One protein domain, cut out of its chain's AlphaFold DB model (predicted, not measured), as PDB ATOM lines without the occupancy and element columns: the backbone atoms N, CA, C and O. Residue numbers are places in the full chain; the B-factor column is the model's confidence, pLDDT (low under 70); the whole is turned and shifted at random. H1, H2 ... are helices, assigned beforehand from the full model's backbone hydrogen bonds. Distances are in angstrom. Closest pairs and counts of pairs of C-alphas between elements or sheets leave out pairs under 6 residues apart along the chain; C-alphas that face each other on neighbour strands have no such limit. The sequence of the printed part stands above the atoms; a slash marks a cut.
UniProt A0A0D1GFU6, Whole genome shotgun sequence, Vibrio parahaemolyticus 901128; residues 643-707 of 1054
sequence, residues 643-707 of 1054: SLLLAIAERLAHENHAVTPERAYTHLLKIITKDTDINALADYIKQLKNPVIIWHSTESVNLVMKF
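AT A GLANCE: This is residues 643 to 707 of the 1054 residues of an uncharacterized protein of Vibrio parahaemolyticus 901128 (UniProt A0A0D1GFU6). Four short helices stand at the corners of a rough square, H1, H2, H5, H3 in turn, with H1 and H3 side by side; tiny H4 makes a corner with H5, and loops near Asn 656 and Asp 675 make the two ends of the length. The 65 printed residues hold five named helices, H1 to H5, and no named strand: all helix, compact, radius of gyration of the C-alphas 10.5 A, spans 32 by 21 by 19 A.

HOW THE PARTS SIT: H1, residues 643 to 652, touches H2, residues 661 to 669, at Ala 649 and Pro 661, closest C-alphas 5.1 A apart, a steep tilt of 48 degrees, opposite ways. H3, residues 678 to 685, touches H1 at Leu 644 and Ala 682, closest C-alphas 4.9 A apart, a shallow tilt of 8 degrees, the same way. H4, residues 691 to 694, touches H5, residues 697 to 705, only at the corner, closest C-alphas Ile 693 and Glu 699, 5.2 A. H1 and H5 are apart, as are H2 and H3. Every O i to N i+4 pair is within hydrogen-bond range in H1, H2 and H3, 4 of 5 in H5; H4 is too short for one.

IN THESE COORDINATES: H1 begins at C-alpha 643 (23.555, -14.125, 41.400) and is 14.4 A long; H5, 12.7 A, ends at C-alpha 705 (27.927, -5.197, 25.969).

THE WHOLE: The farthest C-alphas, Asn 656 and Asp 675, are 32.6 A apart. The printed part has no cut and no long link; pLDDT is under 70 at residues 654 to 659 and 697 to 698.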
ATOM      1  N   SER A 643      23.288 -13.006  42.321       78.06
ATOM      2  CA  SER A 643      23.555 -14.125  41.400       78.06
ATOM      3  C   SER A 643      24.851 -13.939  40.605       78.06
ATOM      4  O   SER A 643      25.567 -14.911  40.363       78.06
ATOM      5  N   LEU A 644      25.181 -12.694  40.249       85.50
ATOM      6  CA  LEU A 644      26.396 -12.347  39.518       85.50
ATOM      7  C   LEU A 644      27.640 -12.469  40.410       85.50
ATOM      8  O   LEU A 644      28.615 -13.099  40.005       85.50
ATOM      9  N   LEU A 645      27.589 -11.943  41.640       86.38
ATOM     10  CA  LEU A 645      28.679 -12.091  42.615       86.38
ATOM     11  C   LEU A 645      28.965 -13.572  42.914       86.38
ATOM     12  O   LEU A 645      30.125 -13.985  42.925       86.38
ATOM     13  N   LEU A 646      27.916 -14.388  43.081       84.44
ATOM     14  CA  LEU A 646      28.054 -15.832  43.289       84.44
ATOM     15  C   LEU A 646      28.723 -16.525  42.089       84.44
ATOM     16  O   LEU A 646      29.611 -17.348  42.283       84.44
ATOM     17  N   ALA A 647      28.344 -16.175  40.855       85.19
ATOM     18  CA  ALA A 647      28.937 -16.751  39.648       85.19
ATOM     19  C   ALA A 647      30.427 -16.404  39.477       85.19
ATOM     20  O   ALA A 647      31.214 -17.258  39.068       85.19
ATOM     21  N   ILE A 648      30.821 -15.177  39.827       87.62
ATOM     22  CA  ILE A 648      32.225 -14.744  39.830       87.62
ATOM     23  C   ILE A 648      33.015 -15.511  40.901       87.62
ATOM     24  O   ILE A 648      34.096 -16.024  40.614       87.62
ATOM     25  N   ALA A 649      32.462 -15.648  42.111       86.00
ATOM     26  CA  ALA A 649      33.092 -16.399  43.196       86.00
ATOM     27  C   ALA A 649      33.253 -17.893  42.858       86.00
ATOM     28  O   ALA A 649      34.340 -18.441  43.027       86.00
ATOM     29  N   GLU A 650      32.213 -18.538  42.318       86.69
ATOM     30  CA  GLU A 650      32.274 -19.925  41.833       86.69
ATOM     31  C   GLU A 650      33.334 -20.102  40.740       86.69
ATOM     32  O   GLU A 650      34.085 -21.078  40.767       86.69
ATOM     33  N   ARG A 651      33.434 -19.155  39.795       88.62
ATOM     34  CA  ARG A 651      34.421 -19.232  38.714       88.62
ATOM     35  C   ARG A 651      35.855 -19.072  39.224       88.62
ATOM     36  O   ARG A 651      36.745 -19.724  38.683       88.62
ATOM     37  N   LEU A 652      36.087 -18.233  40.234       85.12
ATOM     38  CA  LEU A 652      37.425 -17.929  40.757       85.12
ATOM     39  C   LEU A 652      37.905 -18.856  41.881       85.12
ATOM     40  O   LEU A 652      39.097 -18.864  42.178       85.12
ATOM     41  N   ALA A 653      37.032 -19.680  42.464       78.81
ATOM     42  CA  ALA A 653      37.336 -20.529  43.622       78.81
ATOM     43  C   ALA A 653      38.518 -21.515  43.453       78.81
ATOM     44  O   ALA A 653      38.973 -22.100  44.440       78.81
ATOM     45  N   HIS A 654      38.994 -21.742  42.224       66.44
ATOM     46  CA  HIS A 654      40.058 -22.696  41.893       66.44
ATOM     47  C   HIS A 654      41.198 -22.098  41.043       66.44
ATOM     48  O   HIS A 654      41.986 -22.857  40.482       66.44
ATOM     49  N   GLU A 655      41.313 -20.768  40.946       67.88
ATOM     50  CA  GLU A 655      42.385 -20.106  40.186       67.88
ATOM     51  C   GLU A 655      43.282 -19.213  41.056       67.88
ATOM     52  O   GLU A 655      42.812 -18.489  41.932       67.88
ATOM     53  N   ASN A 656      44.589 -19.234  40.781       54.22
ATOM     54  CA  ASN A 656      45.561 -18.348  41.423       54.22
ATOM     55  C   ASN A 656      45.590 -16.989  40.707       54.22
ATOM     56  O   ASN A 656      46.341 -16.806  39.751       54.22
ATOM     57  N   HIS A 657      44.803 -16.024  41.189       64.00
ATOM     58  CA  HIS A 657      44.870 -14.633  40.737       64.00
ATOM     59  C   HIS A 657      44.697 -13.648  41.906       64.00
ATOM     60  O   HIS A 657      43.945 -13.899  42.842       64.00
ATOM     61  N   ALA A 658      45.354 -12.487  41.837       62.34
ATOM     62  CA  ALA A 658      45.374 -11.469  42.898       62.34
ATOM     63  C   ALA A 658      44.100 -10.590  43.001       62.34
ATOM     64  O   ALA A 658      44.147  -9.491  43.553       62.34
ATOM     65  N   VAL A 659      42.963 -11.017  42.434       67.31
ATOM     66  CA  VAL A 659      41.715 -10.226  42.395       67.31
ATOM     67  C   VAL A 659      40.600 -10.988  43.097       67.31
ATOM     68  O   VAL A 659      40.313 -12.127  42.744       67.31
ATOM     69  N   THR A 660      39.962 -10.352  44.084       77.81
ATOM     70  CA  THR A 660      38.857 -10.967  44.829       77.81
ATOM     71  C   THR A 660      37.537 -10.899  44.044       77.81
ATOM     72  O   THR A 660      37.345  -9.970  43.243       77.81
ATOM     73  N   PRO A 661      36.594 -11.834  44.276       77.06
ATOM     74  CA  PRO A 661      35.291 -11.833  43.610       77.06
ATOM     75  C   PRO A 661      34.507 -10.527  43.785       77.06
ATOM     76  O   PRO A 661      33.871 -10.062  42.842       77.06
ATOM     77  N   GLU A 662      34.597  -9.894  44.954       77.06
ATOM     78  CA  GLU A 662      33.912  -8.641  45.287       77.06
ATOM     79  C   GLU A 662      34.470  -7.466  44.474       77.06
ATOM     80  O   GLU A 662      33.719  -6.596  44.027       77.06
ATOM     81  N   ARG A 663      35.787  -7.454  44.222       72.25
ATOM     82  CA  ARG A 663      36.456  -6.426  43.413       72.25
ATOM     83  C   ARG A 663      36.137  -6.581  41.926       72.25
ATOM     84  O   ARG A 663      35.864  -5.584  41.262       72.25
ATOM     85  N   ALA A 664      36.115  -7.814  41.419       78.81
ATOM     86  CA  ALA A 664      35.677  -8.114  40.055       78.81
ATOM     87  C   ALA A 664      34.182  -7.780  39.848       78.81
ATOM     88  O   ALA A 664      33.810  -7.163  38.853       78.81
ATOM     89  N   TYR A 665      33.334  -8.089  40.831       83.94
ATOM     90  CA  TYR A 665      31.919  -7.712  40.844       83.94
ATOM     91  C   TYR A 665      31.717  -6.188  40.850       83.94
ATOM     92  O   TYR A 665      30.967  -5.662  40.031       83.94
ATOM     93  N   THR A 666      32.453  -5.458  41.696       77.19
ATOM     94  CA  THR A 666      32.410  -3.984  41.750       77.19
ATOM     95  C   THR A 666      32.897  -3.344  40.446       77.19
ATOM     96  O   THR A 666      32.398  -2.291  40.056       77.19
ATOM     97  N   HIS A 667      33.847  -3.970  39.741       79.62
ATOM     98  CA  HIS A 667      34.266  -3.532  38.407       79.62
ATOM     99  C   HIS A 667      33.134  -3.682  37.380       79.62
ATOM    100  O   HIS A 667      32.832  -2.728  36.666       79.62
ATOM    101  N   LEU A 668      32.453  -4.834  37.351       81.69
ATOM    102  CA  LEU A 668      31.332  -5.059  36.436       81.69
ATOM    103  C   LEU A 668      30.122  -4.161  36.730       81.69
ATOM    104  O   LEU A 668      29.517  -3.670  35.782       81.69
ATOM    105  N   LEU A 669      29.800  -3.872  37.997       82.50
ATOM    106  CA  LEU A 669      28.702  -2.953  38.347       82.50
ATOM    107  C   LEU A 669      28.872  -1.543  37.753       82.50
ATOM    108  O   LEU A 669      27.879  -0.896  37.445       82.50
ATOM    109  N   LYS A 670      30.110  -1.075  37.533       81.38
ATOM    110  CA  LYS A 670      30.380   0.226  36.887       81.38
ATOM    111  C   LYS A 670      30.094   0.241  35.379       81.38
ATOM    112  O   LYS A 670      30.029   1.315  34.788       81.38
ATOM    113  N   ILE A 671      29.984  -0.935  34.763       83.62
ATOM    114  CA  ILE A 671      29.816  -1.139  33.317       83.62
ATOM    115  C   ILE A 671      28.382  -1.596  33.001       83.62
ATOM    116  O   ILE A 671      27.842  -1.290  31.938       83.62
ATOM    117  N   ILE A 672      27.766  -2.340  33.923       83.00
ATOM    118  CA  ILE A 672      26.388  -2.821  33.836       83.00
ATOM    119  C   ILE A 672      25.417  -1.649  33.685       83.00
ATOM    120  O   ILE A 672      25.517  -0.622  34.353       83.00
ATOM    121  N   THR A 673      24.434  -1.835  32.809       82.38
ATOM    122  CA  THR A 673      23.352  -0.876  32.594       82.38
ATOM    123  C   THR A 673      22.006  -1.533  32.889       82.38
ATOM    124  O   THR A 673      21.879  -2.756  32.924       82.38
ATOM    125  N   LYS A 674      20.958  -0.718  33.029       78.19
ATOM    126  CA  LYS A 674      19.566  -1.173  33.220       78.19
ATOM    127  C   LYS A 674      19.044  -2.142  32.138       78.19
ATOM    128  O   LYS A 674      18.023  -2.791  32.355       78.19
ATOM    129  N   ASP A 675      19.703  -2.193  30.978       79.50
ATOM    130  CA  ASP A 675      19.321  -2.983  29.802       79.50
ATOM    131  C   ASP A 675      20.220  -4.234  29.612       79.50
ATOM    132  O   ASP A 675      20.155  -4.898  28.574       79.50
ATOM    133  N   THR A 676      21.062  -4.557  30.605       83.69
ATOM    134  CA  THR A 676      21.943  -5.738  30.647       83.69
ATOM    135  C   THR A 676      21.231  -6.961  31.252       83.69
ATOM    136  O   THR A 676      20.692  -6.889  32.355       83.69
ATOM    137  N   ASP A 677      21.268  -8.116  30.577       88.56
ATOM    138  CA  ASP A 677      20.810  -9.396  31.138       88.56
ATOM    139  C   ASP A 677      21.858  -9.978  32.100       88.56
ATOM    140  O   ASP A 677      22.801 -10.680  31.721       88.56
ATOM    141  N   ILE A 678      21.663  -9.668  33.379       86.88
ATOM    142  CA  ILE A 678      22.532 -10.071  34.488       86.88
ATOM    143  C   ILE A 678      22.604 -11.594  34.663       86.88
ATOM    144  O   ILE A 678      23.650 -12.113  35.052       86.88
ATOM    145  N   ASN A 679      21.521 -12.326  34.378       83.81
ATOM    146  CA  ASN A 679      21.488 -13.774  34.589       83.81
ATOM    147  C   ASN A 679      22.218 -14.503  33.456       83.81
ATOM    148  O   ASN A 679      23.042 -15.374  33.730       83.81
ATOM    149  N   ALA A 680      22.000 -14.090  32.203       84.06
ATOM    150  CA  ALA A 680      22.751 -14.615  31.063       84.06
ATOM    151  C   ALA A 680      24.260 -14.309  31.176       84.06
ATOM    152  O   ALA A 680      25.090 -15.180  30.900       84.06
ATOM    153  N   LEU A 681      24.618 -13.108  31.650       89.25
ATOM    154  CA  LEU A 681      26.000 -12.735  31.958       89.25
ATOM    155  C   LEU A 681      26.603 -13.628  33.060       89.25
ATOM    156  O   LEU A 681      27.717 -14.131  32.898       89.25
ATOM    157  N   ALA A 682      25.874 -13.863  34.155       88.69
ATOM    158  CA  ALA A 682      26.326 -14.713  35.256       88.69
ATOM    159  C   ALA A 682      26.563 -16.170  34.811       88.69
ATOM    160  O   ALA A 682      27.620 -16.732  35.100       88.69
ATOM    161  N   ASP A 683      25.640 -16.769  34.053       87.00
ATOM    162  CA  ASP A 683      25.786 -18.143  33.548       87.00
ATOM    163  C   ASP A 683      26.923 -18.288  32.522       87.00
ATOM    164  O   ASP A 683      27.579 -19.335  32.462       87.00
ATOM    165  N   TYR A 684      27.205 -17.239  31.742       88.69
ATOM    166  CA  TYR A 684      28.350 -17.203  30.832       88.69
ATOM    167  C   TYR A 684      29.683 -17.075  31.585       88.69
ATOM    168  O   TYR A 684      30.653 -17.748  31.231       88.69
ATOM    169  N   ILE A 685      29.734 -16.280  32.661       90.88
ATOM    170  CA  ILE A 685      30.930 -16.123  33.509       90.88
ATOM    171  C   ILE A 685      31.397 -17.467  34.084       90.88
ATOM    172  O   ILE A 685      32.593 -17.758  34.044       90.88
ATOM    173  N   LYS A 686      30.473 -18.338  34.513       87.19
ATOM    174  CA  LYS A 686      30.801 -19.696  34.996       87.19
ATOM    175  C   LYS A 686      31.495 -20.574  33.942       87.19
ATOM    176  O   LYS A 686      32.173 -21.532  34.299       87.19
ATOM    177  N   GLN A 687      31.336 -20.252  32.657       85.06
ATOM    178  CA  GLN A 687      31.843 -21.021  31.513       85.06
ATOM    179  C   GLN A 687      33.065 -20.371  30.832       85.06
ATOM    180  O   GLN A 687      33.619 -20.942  29.889       85.06
ATOM    181  N   LEU A 688      33.511 -19.193  31.289       84.38
ATOM    182  CA  LEU A 688      34.670 -18.495  30.727       84.38
ATOM    183  C   LEU A 688      35.946 -19.337  30.858       84.38
ATOM    184  O   LEU A 688      36.373 -19.658  31.964       84.38
ATOM    185  N   LYS A 689      36.621 -19.630  29.740       78.25
ATOM    186  CA  LYS A 689      37.932 -20.309  29.769       78.25
ATOM    187  C   LYS A 689      39.025 -19.461  30.426       78.25
ATOM    188  O   LYS A 689      39.872 -20.016  31.108       78.25
ATOM    189  N   ASN A 690      38.973 -18.141  30.253       82.81
ATOM    190  CA  ASN A 690      39.867 -17.176  30.888       82.81
ATOM    191  C   ASN A 690      39.022 -16.188  31.718       82.81
ATOM    192  O   ASN A 690      38.242 -15.442  31.120       82.81
ATOM    193  N   PRO A 691      39.128 -16.168  33.059       79.12
ATOM    194  CA  PRO A 691      38.333 -15.268  33.885       79.12
ATOM    195  C   PRO A 691      38.933 -13.863  34.016       79.12
ATOM    196  O   PRO A 691      38.222 -12.978  34.473       79.12
ATOM    197  N   VAL A 692      40.166 -13.599  33.555       80.19
ATOM    198  CA  VAL A 692      40.776 -12.245  33.577       80.19
ATOM    199  C   VAL A 692      39.907 -11.209  32.846       80.19
ATOM    200  O   VAL A 692      39.838 -10.048  33.240       80.19
ATOM    201  N   ILE A 693      39.143 -11.664  31.849       83.75
ATOM    202  CA  ILE A 693      38.115 -10.915  31.106       83.75
ATOM    203  C   ILE A 693      37.105 -10.206  32.043       83.75
ATOM    204  O   ILE A 693      36.606  -9.134  31.710       83.75
ATOM    205  N   ILE A 694      36.828 -10.755  33.232       82.31
ATOM    206  CA  ILE A 694      35.834 -10.247  34.199       82.31
ATOM    207  C   ILE A 694      36.274  -8.907  34.840       82.31
ATOM    208  O   ILE A 694      35.418  -8.118  35.236       82.31
ATOM    209  N   TRP A 695      37.582  -8.617  34.922       76.94
ATOM    210  CA  TRP A 695      38.121  -7.377  35.522       76.94
ATOM    211  C   TRP A 695      39.154  -6.630  34.658       76.94
ATOM    212  O   TRP A 695      39.825  -5.722  35.151       76.94
ATOM    213  N   HIS A 696      39.309  -6.996  33.385       80.44
ATOM    214  CA  HIS A 696      40.186  -6.306  32.436       80.44
ATOM    215  C   HIS A 696      39.423  -5.212  31.670       80.44
ATOM    216  O   HIS A 696      38.420  -5.504  31.025       80.44
ATOM    217  N   SER A 697      39.910  -3.967  31.708       62.62
ATOM    218  CA  SER A 697      39.178  -2.748  31.306       62.62
ATOM    219  C   SER A 697      38.395  -2.855  29.990       62.62
ATOM    220  O   SER A 697      37.184  -2.654  29.990       62.62
ATOM    221  N   THR A 698      39.047  -3.208  28.882       65.62
ATOM    222  CA  THR A 698      38.396  -3.307  27.559       65.62
ATOM    223  C   THR A 698      37.538  -4.570  27.423       65.62
ATOM    224  O   THR A 698      36.449  -4.549  26.851       65.62
ATOM    225  N   GLU A 699      37.995  -5.679  28.004       77.38
ATOM    226  CA  GLU A 699      37.372  -6.996  27.824       77.38
ATOM    227  C   GLU A 699      36.118  -7.177  28.684       77.38
ATOM    228  O   GLU A 699      35.150  -7.799  28.247       77.38
ATOM    229  N   SER A 700      36.073  -6.562  29.867       81.19
ATOM    230  CA  SER A 700      34.870  -6.497  30.701       81.19
ATOM    231  C   SER A 700      33.769  -5.660  30.048       81.19
ATOM    232  O   SER A 700      32.595  -6.008  30.160       81.19
ATOM    233  N   VAL A 701      34.131  -4.592  29.326       77.12
ATOM    234  CA  VAL A 701      33.176  -3.782  28.552       77.12
ATOM    235  C   VAL A 701      32.601  -4.600  27.398       77.12
ATOM    236  O   VAL A 701      31.379  -4.710  27.289       77.12
ATOM    237  N   ASN A 702      33.452  -5.263  26.610       79.75
ATOM    238  CA  ASN A 702      33.026  -6.175  25.543       79.75
ATOM    239  C   ASN A 702      32.123  -7.307  26.077       79.75
ATOM    240  O   ASN A 702      31.090  -7.626  25.479       79.75
ATOM    241  N   LEU A 703      32.476  -7.881  27.233       85.62
ATOM    242  CA  LEU A 703      31.699  -8.917  27.910       85.62
ATOM    243  C   LEU A 703      30.302  -8.420  28.313       85.62
ATOM    244  O   LEU A 703      29.324  -9.098  28.017       85.62
ATOM    245  N   VAL A 704      30.184  -7.252  28.952       85.44
ATOM    246  CA  VAL A 704      28.887  -6.699  29.390       85.44
ATOM    247  C   VAL A 704      28.036  -6.234  28.203       85.44
ATOM    248  O   VAL A 704      26.831  -6.500  28.172       85.44
ATOM    249  N   MET A 705      28.640  -5.610  27.185       82.25
ATOM    250  CA  MET A 705      27.927  -5.197  25.969       82.25
ATOM    251  C   MET A 705      27.282  -6.383  25.244       82.25
ATOM    252  O   MET A 705      26.153  -6.263  24.775       82.25
ATOM    253  N   LYS A 706      27.929  -7.559  25.231       84.19
ATOM    254  CA  LYS A 706      27.385  -8.793  24.631       84.19
ATOM    255  C   LYS A 706      26.028  -9.224  25.213       84.19
ATOM    256  O   LYS A 706      25.259  -9.888  24.518       84.19
ATOM    257  N   PHE A 707      25.730  -8.840  26.456       85.00
ATOM    258  CA  PHE A 707      24.474  -9.140  27.155       85.00
ATOM    259  C   PHE A 707      23.581  -7.907  27.353       85.00
ATOM    260  O   PHE A 707      22.599  -7.976  28.087       85.00
TER     261      PHE A 707